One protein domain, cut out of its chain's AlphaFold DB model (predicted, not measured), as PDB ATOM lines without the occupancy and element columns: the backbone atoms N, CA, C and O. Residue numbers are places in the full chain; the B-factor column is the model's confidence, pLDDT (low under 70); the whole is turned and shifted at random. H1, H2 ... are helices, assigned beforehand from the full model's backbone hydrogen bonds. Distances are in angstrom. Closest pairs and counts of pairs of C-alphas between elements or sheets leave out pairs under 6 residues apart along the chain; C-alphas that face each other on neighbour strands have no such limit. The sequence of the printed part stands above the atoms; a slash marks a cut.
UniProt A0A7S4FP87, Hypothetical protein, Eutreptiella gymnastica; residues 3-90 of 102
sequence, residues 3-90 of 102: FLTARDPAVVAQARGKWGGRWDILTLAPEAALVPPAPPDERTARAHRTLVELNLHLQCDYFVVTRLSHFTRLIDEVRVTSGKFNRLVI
ATOM      1  N   PHE A   3      92.015  70.123  50.415       88.88
ATOM      2  CA  PHE A   3      92.696  70.005  51.697       88.88
ATOM      3  C   PHE A   3      91.987  68.945  52.545       88.88
ATOM      4  O   PHE A   3      90.812  69.088  52.883       88.88
ATOM      5  N   LEU A   4      92.690  67.859  52.860       87.62
ATOM      6  CA  LEU A   4      92.162  66.739  53.630       87.62
ATOM      7  C   LEU A   4      92.850  66.659  54.995       87.62
ATOM      8  O   LEU A   4      94.065  66.493  55.097       87.62
ATOM      9  N   THR A   5      92.043  66.688  56.053       84.25
ATOM     10  CA  THR A   5      92.480  66.366  57.415       84.25
ATOM     11  C   THR A   5      91.807  65.077  57.859       84.25
ATOM     12  O   THR A   5      90.582  65.003  57.944       84.25
ATOM     13  N   ALA A   6      92.608  64.060  58.163       81.88
ATOM     14  CA  ALA A   6      92.148  62.811  58.750       81.88
ATOM     15  C   ALA A   6      93.134  62.371  59.835       81.88
ATOM     16  O   ALA A   6      94.346  62.496  59.668       81.88
ATOM     17  N   ARG A   7      92.612  61.855  60.955       76.31
ATOM     18  CA  ARG A   7      93.447  61.303  62.036       76.31
ATOM     19  C   ARG A   7      94.094  59.976  61.649       76.31
ATOM     20  O   ARG A   7      95.146  59.649  62.177       76.31
ATOM     21  N   ASP A   8      93.440  59.234  60.763       81.12
ATOM     22  CA  ASP A   8      93.909  57.947  60.266       81.12
ATOM     23  C   ASP A   8      94.709  58.145  58.961       81.12
ATOM     24  O   ASP A   8      94.128  58.557  57.947       81.12
ATOM     25  N   PRO A   9      96.024  57.854  58.950       81.62
ATOM     26  CA  PRO A   9      96.851  57.930  57.748       81.62
ATOM     27  C   PRO A   9      96.357  57.027  56.611       81.62
ATOM     28  O   PRO A   9      96.539  57.369  55.440       81.62
ATOM     29  N   ALA A  10      95.693  55.906  56.923       87.31
ATOM     30  CA  ALA A  10      95.148  55.003  55.915       87.31
ATOM     31  C   ALA A  10      94.041  55.674  55.092       87.31
ATOM     32  O   ALA A  10      93.948  55.448  53.886       87.31
ATOM     33  N   VAL A  11      93.251  56.567  55.703       84.62
ATOM     34  CA  VAL A  11      92.226  57.355  54.998       84.62
ATOM     35  C   VAL A  11      92.870  58.320  54.005       84.62
ATOM     36  O   VAL A  11      92.389  58.455  52.879       84.62
ATOM     37  N   VAL A  12      93.984  58.957  54.379       86.25
ATOM     38  CA  VAL A  12      94.739  59.838  53.473       86.25
ATOM     39  C   VAL A  12      95.316  59.045  52.302       86.25
ATOM     40  O   VAL A  12      95.156  59.449  51.149       86.25
ATOM     41  N   ALA A  13      95.950  57.904  52.582       86.88
ATOM     42  CA  ALA A  13      96.508  57.030  51.554       86.88
ATOM     43  C   ALA A  13      95.420  56.520  50.596       86.88
ATOM     44  O   ALA A  13      95.581  56.588  49.377       86.88
ATOM     45  N   GLN A  14      94.273  56.094  51.131       90.44
ATOM     46  CA  GLN A  14      93.127  55.662  50.338       90.44
ATOM     47  C   GLN A  14      92.570  56.799  49.473       90.44
ATOM     48  O   GLN A  14      92.259  56.576  48.303       90.44
ATOM     49  N   ALA A  15      92.444  58.012  50.021       86.12
ATOM     50  CA  ALA A  15      91.966  59.171  49.276       86.12
ATOM     51  C   ALA A  15      92.906  59.509  48.113       86.12
ATOM     52  O   ALA A  15      92.440  59.690  46.991       86.12
ATOM     53  N   ARG A  16      94.223  59.509  48.351       89.25
ATOM     54  CA  ARG A  16      95.236  59.701  47.303       89.25
ATOM     55  C   ARG A  16      95.186  58.609  46.240       89.25
ATOM     56  O   ARG A  16      95.162  58.932  45.059       89.25
ATOM     57  N   GLY A  17      95.095  57.342  46.639       91.56
ATOM     58  CA  GLY A  17      95.018  56.225  45.697       91.56
ATOM     59  C   GLY A  17      93.760  56.259  44.823       91.56
ATOM     60  O   GLY A  17      93.837  56.025  43.623       91.56
ATOM     61  N   LYS A  18      92.599  56.589  45.404       91.81
ATOM     62  CA  LYS A  18      91.321  56.620  44.672       91.81
ATOM     63  C   LYS A  18      91.123  57.883  43.840       91.81
ATOM     64  O   LYS A  18      90.504  57.822  42.783       91.81
ATOM     65  N   TRP A  19      91.590  59.029  44.331       89.44
ATOM     66  CA  TRP A  19      91.191  60.337  43.808       89.44
ATOM     67  C   TRP A  19      92.358  61.229  43.381       89.44
ATOM     68  O   TRP A  19      92.109  62.266  42.772       89.44
ATOM     69  N   GLY A  20      93.609  60.832  43.630       86.19
ATOM     70  CA  GLY A  20      94.801  61.633  43.322       86.19
ATOM     71  C   GLY A  20      95.022  61.904  41.832       86.19
ATOM     72  O   GLY A  20      95.640  62.899  41.483       86.19
ATOM     73  N   GLY A  21      94.469  61.074  40.938       86.44
ATOM     74  CA  GLY A  21      94.490  61.338  39.492       86.44
ATOM     75  C   GLY A  21      93.480  62.399  39.032       86.44
ATOM     76  O   GLY A  21      93.585  62.904  37.920       86.44
ATOM     77  N   ARG A  22      92.491  62.733  39.871       85.94
ATOM     78  CA  ARG A  22      91.428  63.706  39.568       85.94
ATOM     79  C   ARG A  22      91.570  64.997  40.370       85.94
ATOM     80  O   ARG A  22      91.186  66.059  39.891       85.94
ATOM     81  N   TRP A  23      92.073  64.898  41.594       84.00
ATOM     82  CA  TRP A  23      92.185  66.008  42.526       84.00
ATOM     83  C   TRP A  23      93.591  66.065  43.105       84.00
ATOM     84  O   TRP A  23      94.123  65.055  43.555       84.00
ATOM     85  N   ASP A  24      94.144  67.271  43.180       86.50
ATOM     86  CA  ASP A  24      95.327  67.544  43.989       86.50
ATOM     87  C   ASP A  24      94.947  67.518  45.480       86.50
ATOM     88  O   ASP A  24      94.161  68.359  45.933       86.50
ATOM     89  N   ILE A  25      95.432  66.511  46.215       85.44
ATOM     90  CA  ILE A  25      95.081  66.253  47.619       85.44
ATOM     91  C   ILE A  25      96.217  66.721  48.526       85.44
ATOM     92  O   ILE A  25      97.212  66.019  48.736       85.44
ATOM     93  N   LEU A  26      96.005  67.885  49.134       87.31
ATOM     94  CA  LEU A  26      96.890  68.468  50.128       87.31
ATOM     95  C   LEU A  26      96.541  67.937  51.515       87.31
ATOM     96  O   LEU A  26      95.376  67.867  51.902       87.31
ATOM     97  N   THR A  27      97.561  67.607  52.295       85.75
ATOM     98  CA  THR A  27      97.422  67.229  53.705       85.75
ATOM     99  C   THR A  27      98.554  67.858  54.488       85.75
ATOM    100  O   THR A  27      99.677  67.902  53.987       85.75
ATOM    101  N   LEU A  28      98.311  68.249  55.736       79.88
ATOM    102  CA  LEU A  28      99.419  68.495  56.655       79.88
ATOM    103  C   LEU A  28     100.116  67.161  56.920       79.88
ATOM    104  O   LEU A  28      99.530  66.260  57.525       79.88
ATOM    105  N   ALA A  29     101.339  67.009  56.411       64.31
ATOM    106  CA  ALA A  29     102.144  65.847  56.748       64.31
ATOM    107  C   ALA A  29     102.357  65.826  58.274       64.31
ATOM    108  O   ALA A  29     102.492  66.896  58.875       64.31
ATOM    109  N   PRO A  30     102.420  64.644  58.914       57.31
ATOM    110  CA  PRO A  30     102.778  64.537  60.330       57.31
ATOM    111  C   PRO A  30     104.094  65.263  60.656       57.31
ATOM    112  O   PRO A  30     104.258  65.766  61.760       57.31
ATOM    113  N   GLU A  31     104.974  65.344  59.656       47.31
ATOM    114  CA  GLU A  31     106.318  65.918  59.690       47.31
ATOM    115  C   GLU A  31     106.429  67.252  58.941       47.31
ATOM    116  O   GLU A  31     107.533  67.768  58.793       47.31
ATOM    117  N   ALA A  32     105.320  67.833  58.458       46.19
ATOM    118  CA  ALA A  32     105.332  69.190  57.912       46.19
ATOM    119  C   ALA A  32     105.495  70.176  59.075       46.19
ATOM    120  O   ALA A  32     104.566  70.880  59.475       46.19
ATOM    121  N   ALA A  33     106.701  70.188  59.633       44.69
ATOM    122  CA  ALA A  33     107.265  71.277  60.383       44.69
ATOM    123  C   ALA A  33     107.248  72.497  59.458       44.69
ATOM    124  O   ALA A  33     108.191  72.783  58.727       44.69
ATOM    125  N   LEU A  34     106.139  73.236  59.483       48.25
ATOM    126  CA  LEU A  34     106.247  74.682  59.420       48.25
ATOM    127  C   LEU A  34     107.262  75.036  60.503       48.25
ATOM    128  O   LEU A  34     107.005  74.769  61.673       48.25
ATOM    129  N   VAL A  35     108.436  75.509  60.099       52.59
ATOM    130  CA  VAL A  35     109.494  75.944  61.010       52.59
ATOM    131  C   VAL A  35     109.149  77.361  61.486       52.59
ATOM    132  O   VAL A  35     109.387  78.328  60.767       52.59
ATOM    133  N   PRO A  36     108.568  77.502  62.685       52.53
ATOM    134  CA  PRO A  36     109.111  78.316  63.763       52.53
ATOM    135  C   PRO A  36     109.727  77.383  64.831       52.53
ATOM    136  O   PRO A  36     109.565  76.165  64.714       52.53
ATOM    137  N   PRO A  37     110.504  77.885  65.818       55.41
ATOM    138  CA  PRO A  37     111.300  77.033  66.706       55.41
ATOM    139  C   PRO A  37     110.450  75.925  67.321       55.41
ATOM    140  O   PRO A  37     109.301  76.169  67.697       55.41
ATOM    141  N   ALA A  38     111.025  74.717  67.379       56.69
ATOM    142  CA  ALA A  38     110.367  73.535  67.913       56.69
ATOM    143  C   ALA A  38     109.616  73.914  69.203       56.69
ATOM    144  O   ALA A  38     110.238  74.453  70.124       56.69
ATOM    145  N   PRO A  39     108.290  73.706  69.254       58.78
ATOM    146  CA  PRO A  39     107.501  73.983  70.439       58.78
ATOM    147  C   PRO A  39     108.166  73.323  71.654       58.78
ATOM    148  O   PRO A  39     108.576  72.167  71.540       58.78
ATOM    149  N   PRO A  40     108.291  74.020  72.796       62.81
ATOM    150  CA  PRO A  40     109.074  73.539  73.937       62.81
ATOM    151  C   PRO A  40     108.541  72.224  74.534       62.81
ATOM    152  O   PRO A  40     109.256  71.556  75.276       62.81
ATOM    153  N   ASP A  41     107.304  71.840  74.200       80.75
ATOM    154  CA  ASP A  41     106.630  70.634  74.665       80.75
ATOM    155  C   ASP A  41     105.577  70.107  73.654       80.75
ATOM    156  O   ASP A  41     105.095  70.825  72.767       80.75
ATOM    157  N   GLU A  42     105.183  68.835  73.808       76.62
ATOM    158  CA  GLU A  42     104.247  68.127  72.915       76.62
ATOM    159  C   GLU A  42     102.852  68.779  72.853       76.62
ATOM    160  O   GLU A  42     102.189  68.766  71.808       76.62
ATOM    161  N   ARG A  43     102.387  69.382  73.955       80.25
ATOM    162  CA  ARG A  43     101.073  70.035  74.007       80.25
ATOM    163  C   ARG A  43     101.083  71.294  73.151       80.25
ATOM    164  O   ARG A  43     100.132  71.508  72.397       80.25
ATOM    165  N   THR A  44     102.150  72.084  73.217       81.06
ATOM    166  CA  THR A  44     102.317  73.279  72.381       81.06
ATOM    167  C   THR A  44     102.422  72.906  70.899       81.06
ATOM    168  O   THR A  44     101.766  73.529  70.064       81.06
ATOM    169  N   ALA A  45     103.132  71.824  70.560       76.56
ATOM    170  CA  ALA A  45     103.183  71.310  69.188       76.56
ATOM    171  C   ALA A  45     101.814  70.866  68.660       76.56
ATOM    172  O   ALA A  45     101.428  71.205  67.537       76.56
ATOM    173  N   ARG A  46     101.037  70.161  69.487       78.88
ATOM    174  CA  ARG A  46      99.678  69.736  69.137       78.88
ATOM    175  C   ARG A  46      98.734  70.926  68.962       78.88
ATOM    176  O   ARG A  46      97.936  70.936  68.021       78.88
ATOM    177  N   ALA A  47      98.828  71.929  69.834       82.50
ATOM    178  CA  ALA A  47      98.041  73.156  69.739       82.50
ATOM    179  C   ALA A  47      98.380  73.942  68.466       82.50
ATOM    180  O   ALA A  47      97.476  74.282  67.706       82.50
ATOM    181  N   HIS A  48      99.670  74.145  68.185       81.75
ATOM    182  CA  HIS A  48     100.131  74.805  66.966       81.75
ATOM    183  C   HIS A  48      99.617  74.089  65.712       81.75
ATOM    184  O   HIS A  48      98.983  74.711  64.864       81.75
ATOM    185  N   ARG A  49      99.784  72.763  65.629       81.56
ATOM    186  CA  ARG A  49      99.257  71.967  64.512       81.56
ATOM    187  C   ARG A  49      97.747  72.137  64.340       81.56
ATOM    188  O   ARG A  49      97.283  72.317  63.220       81.56
ATOM    189  N   THR A  50      96.993  72.121  65.438       82.94
ATOM    190  CA  THR A  50      95.533  72.307  65.405       82.94
ATOM    191  C   THR A  50      95.152  73.689  64.864       82.94
ATOM    192  O   THR A  50      94.207  73.803  64.089       82.94
ATOM    193  N   LEU A  51      95.896  74.736  65.233       85.06
ATOM    194  CA  LEU A  51      95.678  76.095  64.726       85.06
ATOM    195  C   LEU A  51      96.016  76.222  63.236       85.06
ATOM    196  O   LEU A  51      95.280  76.878  62.502       85.06
ATOM    197  N   VAL A  52      97.085  75.569  62.769       84.81
ATOM    198  CA  VAL A  52      97.420  75.529  61.336       84.81
ATOM    199  C   VAL A  52      96.342  74.774  60.554       84.81
ATOM    200  O   VAL A  52      95.873  75.276  59.535       84.81
ATOM    201  N   GLU A  53      95.906  73.605  61.040       84.94
ATOM    202  CA  GLU A  53      94.801  72.841  60.446       84.94
ATOM    203  C   GLU A  53      93.535  73.701  60.348       84.94
ATOM    204  O   GLU A  53      92.924  73.780  59.282       84.94
ATOM    205  N   LEU A  54      93.172  74.394  61.433       86.19
ATOM    206  CA  LEU A  54      92.042  75.319  61.473       86.19
ATOM    207  C   LEU A  54      92.178  76.410  60.404       86.19
ATOM    208  O   LEU A  54      91.266  76.587  59.600       86.19
ATOM    209  N   ASN A  55      93.318  77.107  60.353       86.25
ATOM    210  CA  ASN A  55      93.537  78.189  59.396       86.25
ATOM    211  C   ASN A  55      93.401  77.709  57.942       86.25
ATOM    212  O   ASN A  55      92.735  78.362  57.145       86.25
ATOM    213  N   LEU A  56      93.958  76.543  57.598       85.75
ATOM    214  CA  LEU A  56      93.845  75.985  56.246       85.75
ATOM    215  C   LEU A  56      92.389  75.673  55.865       85.75
ATOM    216  O   LEU A  56      91.973  75.986  54.749       85.75
ATOM    217  N   HIS A  57      91.581  75.148  56.792       85.75
ATOM    218  CA  HIS A  57      90.142  74.939  56.559       85.75
ATOM    219  C   HIS A  57      89.366  76.247  56.361       85.75
ATOM    220  O   HIS A  57      88.408  76.286  55.582       85.75
ATOM    221  N   LEU A  58      89.774  77.326  57.036       85.12
ATOM    222  CA  LEU A  58      89.166  78.652  56.881       85.12
ATOM    223  C   LEU A  58      89.505  79.315  55.539       85.12
ATOM    224  O   LEU A  58      88.715  80.120  55.049       85.12
ATOM    225  N   GLN A  59      90.644  78.970  54.932       83.06
ATOM    226  CA  GLN A  59      91.014  79.457  53.599       83.06
ATOM    227  C   GLN A  59      90.360  78.666  52.455       83.06
ATOM    228  O   GLN A  59      90.391  79.124  51.318       83.06
ATOM    229  N   CYS A  60      89.771  77.498  52.726       84.31
ATOM    230  CA  CYS A  60      89.129  76.687  51.692       84.31
ATOM    231  C   CYS A  60      87.853  77.354  51.164       84.31
ATOM    232  O   CYS A  60      87.016  77.789  51.955       84.31
ATOM    233  N   ASP A  61      87.629  77.323  49.850       81.81
ATOM    234  CA  ASP A  61      86.403  77.863  49.247       81.81
ATOM    235  C   ASP A  61      85.165  77.136  49.760       81.81
ATOM    236  O   ASP A  61      84.222  77.781  50.199       81.81
ATOM    237  N   TYR A  62      85.211  75.805  49.831       81.00
ATOM    238  CA  TYR A  62      84.137  74.972  50.368       81.00
ATOM    239  C   TYR A  62      84.609  74.164  51.572       81.00
ATOM    240  O   TYR A  62      85.735  73.666  51.595       81.00
ATOM    241  N   PHE A  63      83.728  73.992  52.559       81.31
ATOM    242  CA  PHE A  63      83.965  73.103  53.698       81.31
ATOM    243  C   PHE A  63      83.017  71.906  53.658       81.31
ATOM    244  O   PHE A  63      81.795  72.077  53.687       81.31
ATOM    245  N   VAL A  64      83.597  70.702  53.609       81.19
ATOM    246  CA  VAL A  64      82.878  69.423  53.627       81.19
ATOM    247  C   VAL A  64      83.258  68.647  54.876       81.19
ATOM    248  O   VAL A  64      84.433  68.405  55.143       81.19
ATOM    249  N   VAL A  65      82.251  68.222  55.636       76.62
ATOM    250  CA  VAL A  65      82.436  67.472  56.878       76.62
ATOM    251  C   VAL A  65      81.370  66.392  57.020       76.62
ATOM    252  O   VAL A  65      80.203  66.610  56.708       76.62
ATOM    253  N   THR A  66      81.785  65.228  57.517       65.88
ATOM    254  CA  THR A  66      80.940  64.032  57.659       65.88
ATOM    255  C   THR A  66      80.503  63.766  59.104       65.88
ATOM    256  O   THR A  66      79.536  63.038  59.323       65.88
ATOM    257  N   ARG A  67      81.184  64.351  60.103       64.38
ATOM    258  CA  ARG A  67      80.834  64.278  61.533       64.38
ATOM    259  C   ARG A  67      81.025  65.623  62.226       64.38
ATOM    260  O   ARG A  67      82.064  66.257  62.065       64.38
ATOM    261  N   LEU A  68      80.060  66.012  63.057       67.69
ATOM    262  CA  LEU A  68      80.167  67.192  63.913       67.69
ATOM    263  C   LEU A  68      81.090  66.892  65.103       67.69
ATOM    264  O   LEU A  68      80.705  66.235  66.063       67.69
ATOM    265  N   SER A  69      82.324  67.374  65.026       75.75
ATOM    266  CA  SER A  69      83.265  67.473  66.144       75.75
ATOM    267  C   SER A  69      83.353  68.922  66.638       75.75
ATOM    268  O   SER A  69      82.970  69.846  65.918       75.75
ATOM    269  N   HIS A  70      83.908  69.149  67.835       80.19
ATOM    270  CA  HIS A  70      84.201  70.509  68.316       80.19
ATOM    271  C   HIS A  70      85.064  71.298  67.317       80.19
ATOM    272  O   HIS A  70      84.807  72.470  67.073       80.19
ATOM    273  N   PHE A  71      86.027  70.632  66.674       82.19
ATOM    274  CA  PHE A  71      86.895  71.237  65.664       82.19
ATOM    275  C   PHE A  71      86.115  71.711  64.431       82.19
ATOM    276  O   PHE A  71      86.257  72.842  63.981       82.19
ATOM    277  N   THR A  72      85.232  70.864  63.906       82.19
ATOM    278  CA  THR A  72      84.449  71.188  62.706       82.19
ATOM    279  C   THR A  72      83.344  72.203  62.988       82.19
ATOM    280  O   THR A  72      82.974  72.946  62.088       82.19
ATOM    281  N   ARG A  73      82.823  72.246  64.225       82.25
ATOM    282  CA  ARG A  73      81.900  73.298  64.682       82.25
ATOM    283  C   ARG A  73      82.594  74.652  64.761       82.25
ATOM    284  O   ARG A  73      82.050  75.622  64.261       82.25
ATOM    285  N   LEU A  74      83.810  74.695  65.305       84.38
ATOM    286  CA  LEU A  74      84.601  75.924  65.361       84.38
ATOM    287  C   LEU A  74      84.874  76.490  63.958       84.38
ATOM    288  O   LEU A  74      84.720  77.686  63.743       84.38
ATOM    289  N   ILE A  75      85.238  75.637  62.991       83.69
ATOM    290  CA  ILE A  75      85.414  76.060  61.589       83.69
ATOM    291  C   ILE A  75      84.129  76.688  61.048       83.69
ATOM    292  O   ILE A  75      84.173  77.751  60.437       83.69
ATOM    293  N   ASP A  76      82.993  76.029  61.267       80.94
ATOM    294  CA  ASP A  76      81.687  76.491  60.802       80.94
ATOM    295  C   ASP A  76      81.320  77.854  61.408       80.94
ATOM    296  O   ASP A  76      81.029  78.792  60.672       80.94
ATOM    297  N   GLU A  77      81.442  77.994  62.730       82.94
ATOM    298  CA  GLU A  77      81.185  79.239  63.462       82.94
ATOM    299  C   GLU A  77      82.056  80.392  62.934       82.94
ATOM    300  O   GLU A  77      81.536  81.451  62.584       82.94
ATOM    301  N   VAL A  78      83.367  80.177  62.771       83.56
ATOM    302  CA  VAL A  78      84.284  81.213  62.265       83.56
ATOM    303  C   VAL A  78      83.978  81.584  60.812       83.56
ATOM    304  O   VAL A  78      84.004  82.764  60.454       83.56
ATOM    305  N   ARG A  79      83.655  80.607  59.955       80.38
ATOM    306  CA  ARG A  79      83.313  80.873  58.548       80.38
ATOM    307  C   ARG A  79      82.024  81.676  58.418       80.38
ATOM    308  O   ARG A  79      82.003  82.609  57.616       80.38
ATOM    309  N   VAL A  80      81.012  81.372  59.235       78.81
ATOM    310  CA  VAL A  80      79.775  82.163  59.339       78.81
ATOM    311  C   VAL A  80      80.099  83.607  59.721       78.81
ATOM    312  O   VAL A  80      79.676  84.526  59.023       78.81
ATOM    313  N   THR A  81      80.901  83.827  60.768       79.88
ATOM    314  CA  THR A  81      81.264  85.183  61.216       79.88
ATOM    315  C   THR A  81      82.081  85.956  60.176       79.88
ATOM    316  O   THR A  81      81.919  87.164  60.041       79.88
ATOM    317  N   SER A  82      82.940  85.275  59.412       75.62
ATOM    318  CA  SER A  82      83.793  85.903  58.391       75.62
ATOM    319  C   SER A  82      83.077  86.273  57.083       75.62
ATOM    320  O   SER A  82      83.703  86.836  56.187       75.62
ATOM    321  N   GLY A  83      81.802  85.901  56.919       70.69
ATOM    322  CA  GLY A  83      81.054  86.094  55.670       70.69
ATOM    323  C   GLY A  83      81.459  85.161  54.516       70.69
ATOM    324  O   GLY A  83      80.831  85.192  53.462       70.69
ATOM    325  N   LYS A  84      82.463  84.286  54.691       64.25
ATOM    326  CA  LYS A  84      82.882  83.265  53.708       64.25
ATOM    327  C   LYS A  84      82.065  81.970  53.855       64.25
ATOM    328  O   LYS A  84      82.601  80.904  54.195       64.25
ATOM    329  N   PHE A  85      80.757  82.048  53.612       59.09
ATOM    330  CA  PHE A  85      79.828  80.933  53.832       59.09
ATOM    331  C   PHE A  85      79.487  80.163  52.547       59.09
ATOM    332  O   PHE A  85      78.430  80.335  51.956       59.09
ATOM    333  N   ASN A  86      80.382  79.258  52.150       61.72
ATOM    334  CA  ASN A  86      80.148  78.256  51.107       61.72
ATOM    335  C   ASN A  86      80.306  76.868  51.745       61.72
ATOM    336  O   ASN A  86      81.405  76.314  51.826       61.72
ATOM    337  N   ARG A  87      79.219  76.317  52.293       61.22
ATOM    338  CA  ARG A  87      79.244  75.033  53.009       61.22
ATOM    339  C   ARG A  87      78.560  73.948  52.189       61.22
ATOM    340  O   ARG A  87      77.425  74.120  51.761       61.22
ATOM    341  N   LEU A  88      79.227  72.805  52.041       57.59
ATOM    342  CA  LEU A  88      78.630  71.601  51.471       57.59
ATOM    343  C   LEU A  88      78.665  70.486  52.524       57.59
ATOM    344  O   LEU A  88      79.684  69.829  52.724       57.59
ATOM    345  N   VAL A  89      77.550  70.273  53.225       53.75
ATOM    346  CA  VAL A  89      77.422  69.176  54.198       53.75
ATOM    347  C   VAL A  89      76.935  67.925  53.484       53.75
ATOM    348  O   VAL A  89      75.783  67.849  53.069       53.75
ATOM    349  N   ILE A  90      77.803  66.922  53.377       52.88
ATOM    350  CA  ILE A  90      77.429  65.602  52.866       52.88
ATOM    351  C   ILE A  90      77.201  64.700  54.079       52.88
ATOM    352  O   ILE A  90      78.148  64.197  54.687       52.88
TER     353      ILE A  90
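Overview. This is residues 3 to 90 of the 102 residues of the protein "Hypothetical protein" of Eutreptiella gymnastica (UniProt A0A7S4FP87). A long helix, H2, has a shorter helix, H3, packed at a slant on its last part, residues 54 to 58; H1 lies away from this pair, joined to it by a long winding link. That link, residues 20 to 41, folds back past H1 through the space between H1 and H2, then makes a wide loop to the beginning of H2; residues 17 to 22, at the turn from H1 into the link, stick out. The printed part has 88 residues, with three named helices in the order H1, H2, H3 and no named strand; the class is all helix, though under half of the residues, 41 of 88, are in named elements. The whole is only just compact, close to loose, with a radius of gyration of the C-alphas of 14.2 A, and it spans 38 by 35 by 20 A.

Along the chain. Begin at residue 3 and go on to C-alpha 9 at (96.851, 57.930, 57.748), where H1 begins; it holds residues 9 to 19 and is 15.2 A long from first to last C-alpha. Next look for C-alpha 42 at (104.247, 68.127, 72.915). From there H2, residues 42 to 59, runs 26.0 A; with 18 residues it is the longest helix. H3, residues 70 to 81, is 16.6 A long and ends with C-alpha 81 at (81.264, 85.183, 61.216).

Arrangement. Start from H1, which touches no helix: it is apart from H2 and apart from H3. Then look at residues 54 to 58 of H2, for with these alone H2 touches H3. Their closest C-alphas are those of Leu 58 and Arg 79, 6.5 A apart. The two helices run the same way at a steep tilt of 41 degrees, and their centres are 13.9 A apart. In the backbones of H1, H2 and H3, every O i to N i+4 pair is within hydrogen-bond range.

Size, cuts and confidence. The two C-alphas farthest apart, those of Arg 22 and Pro 40, are 39.9 A from each other, and both residues are in the long link of 22 residues from H1 to H2. The link from H2 to H3, 10 residues, is short. From the first printed C-alpha, Phe 3, to the last, Ile 90, it is 15.9 A, and the printed part has no cut. Look in the B-factor column for the model's confidence: the mean pLDDT of the printed part is 76.7, and residues 29 to 40, 66 to 68 and 84 to 90 are under 70.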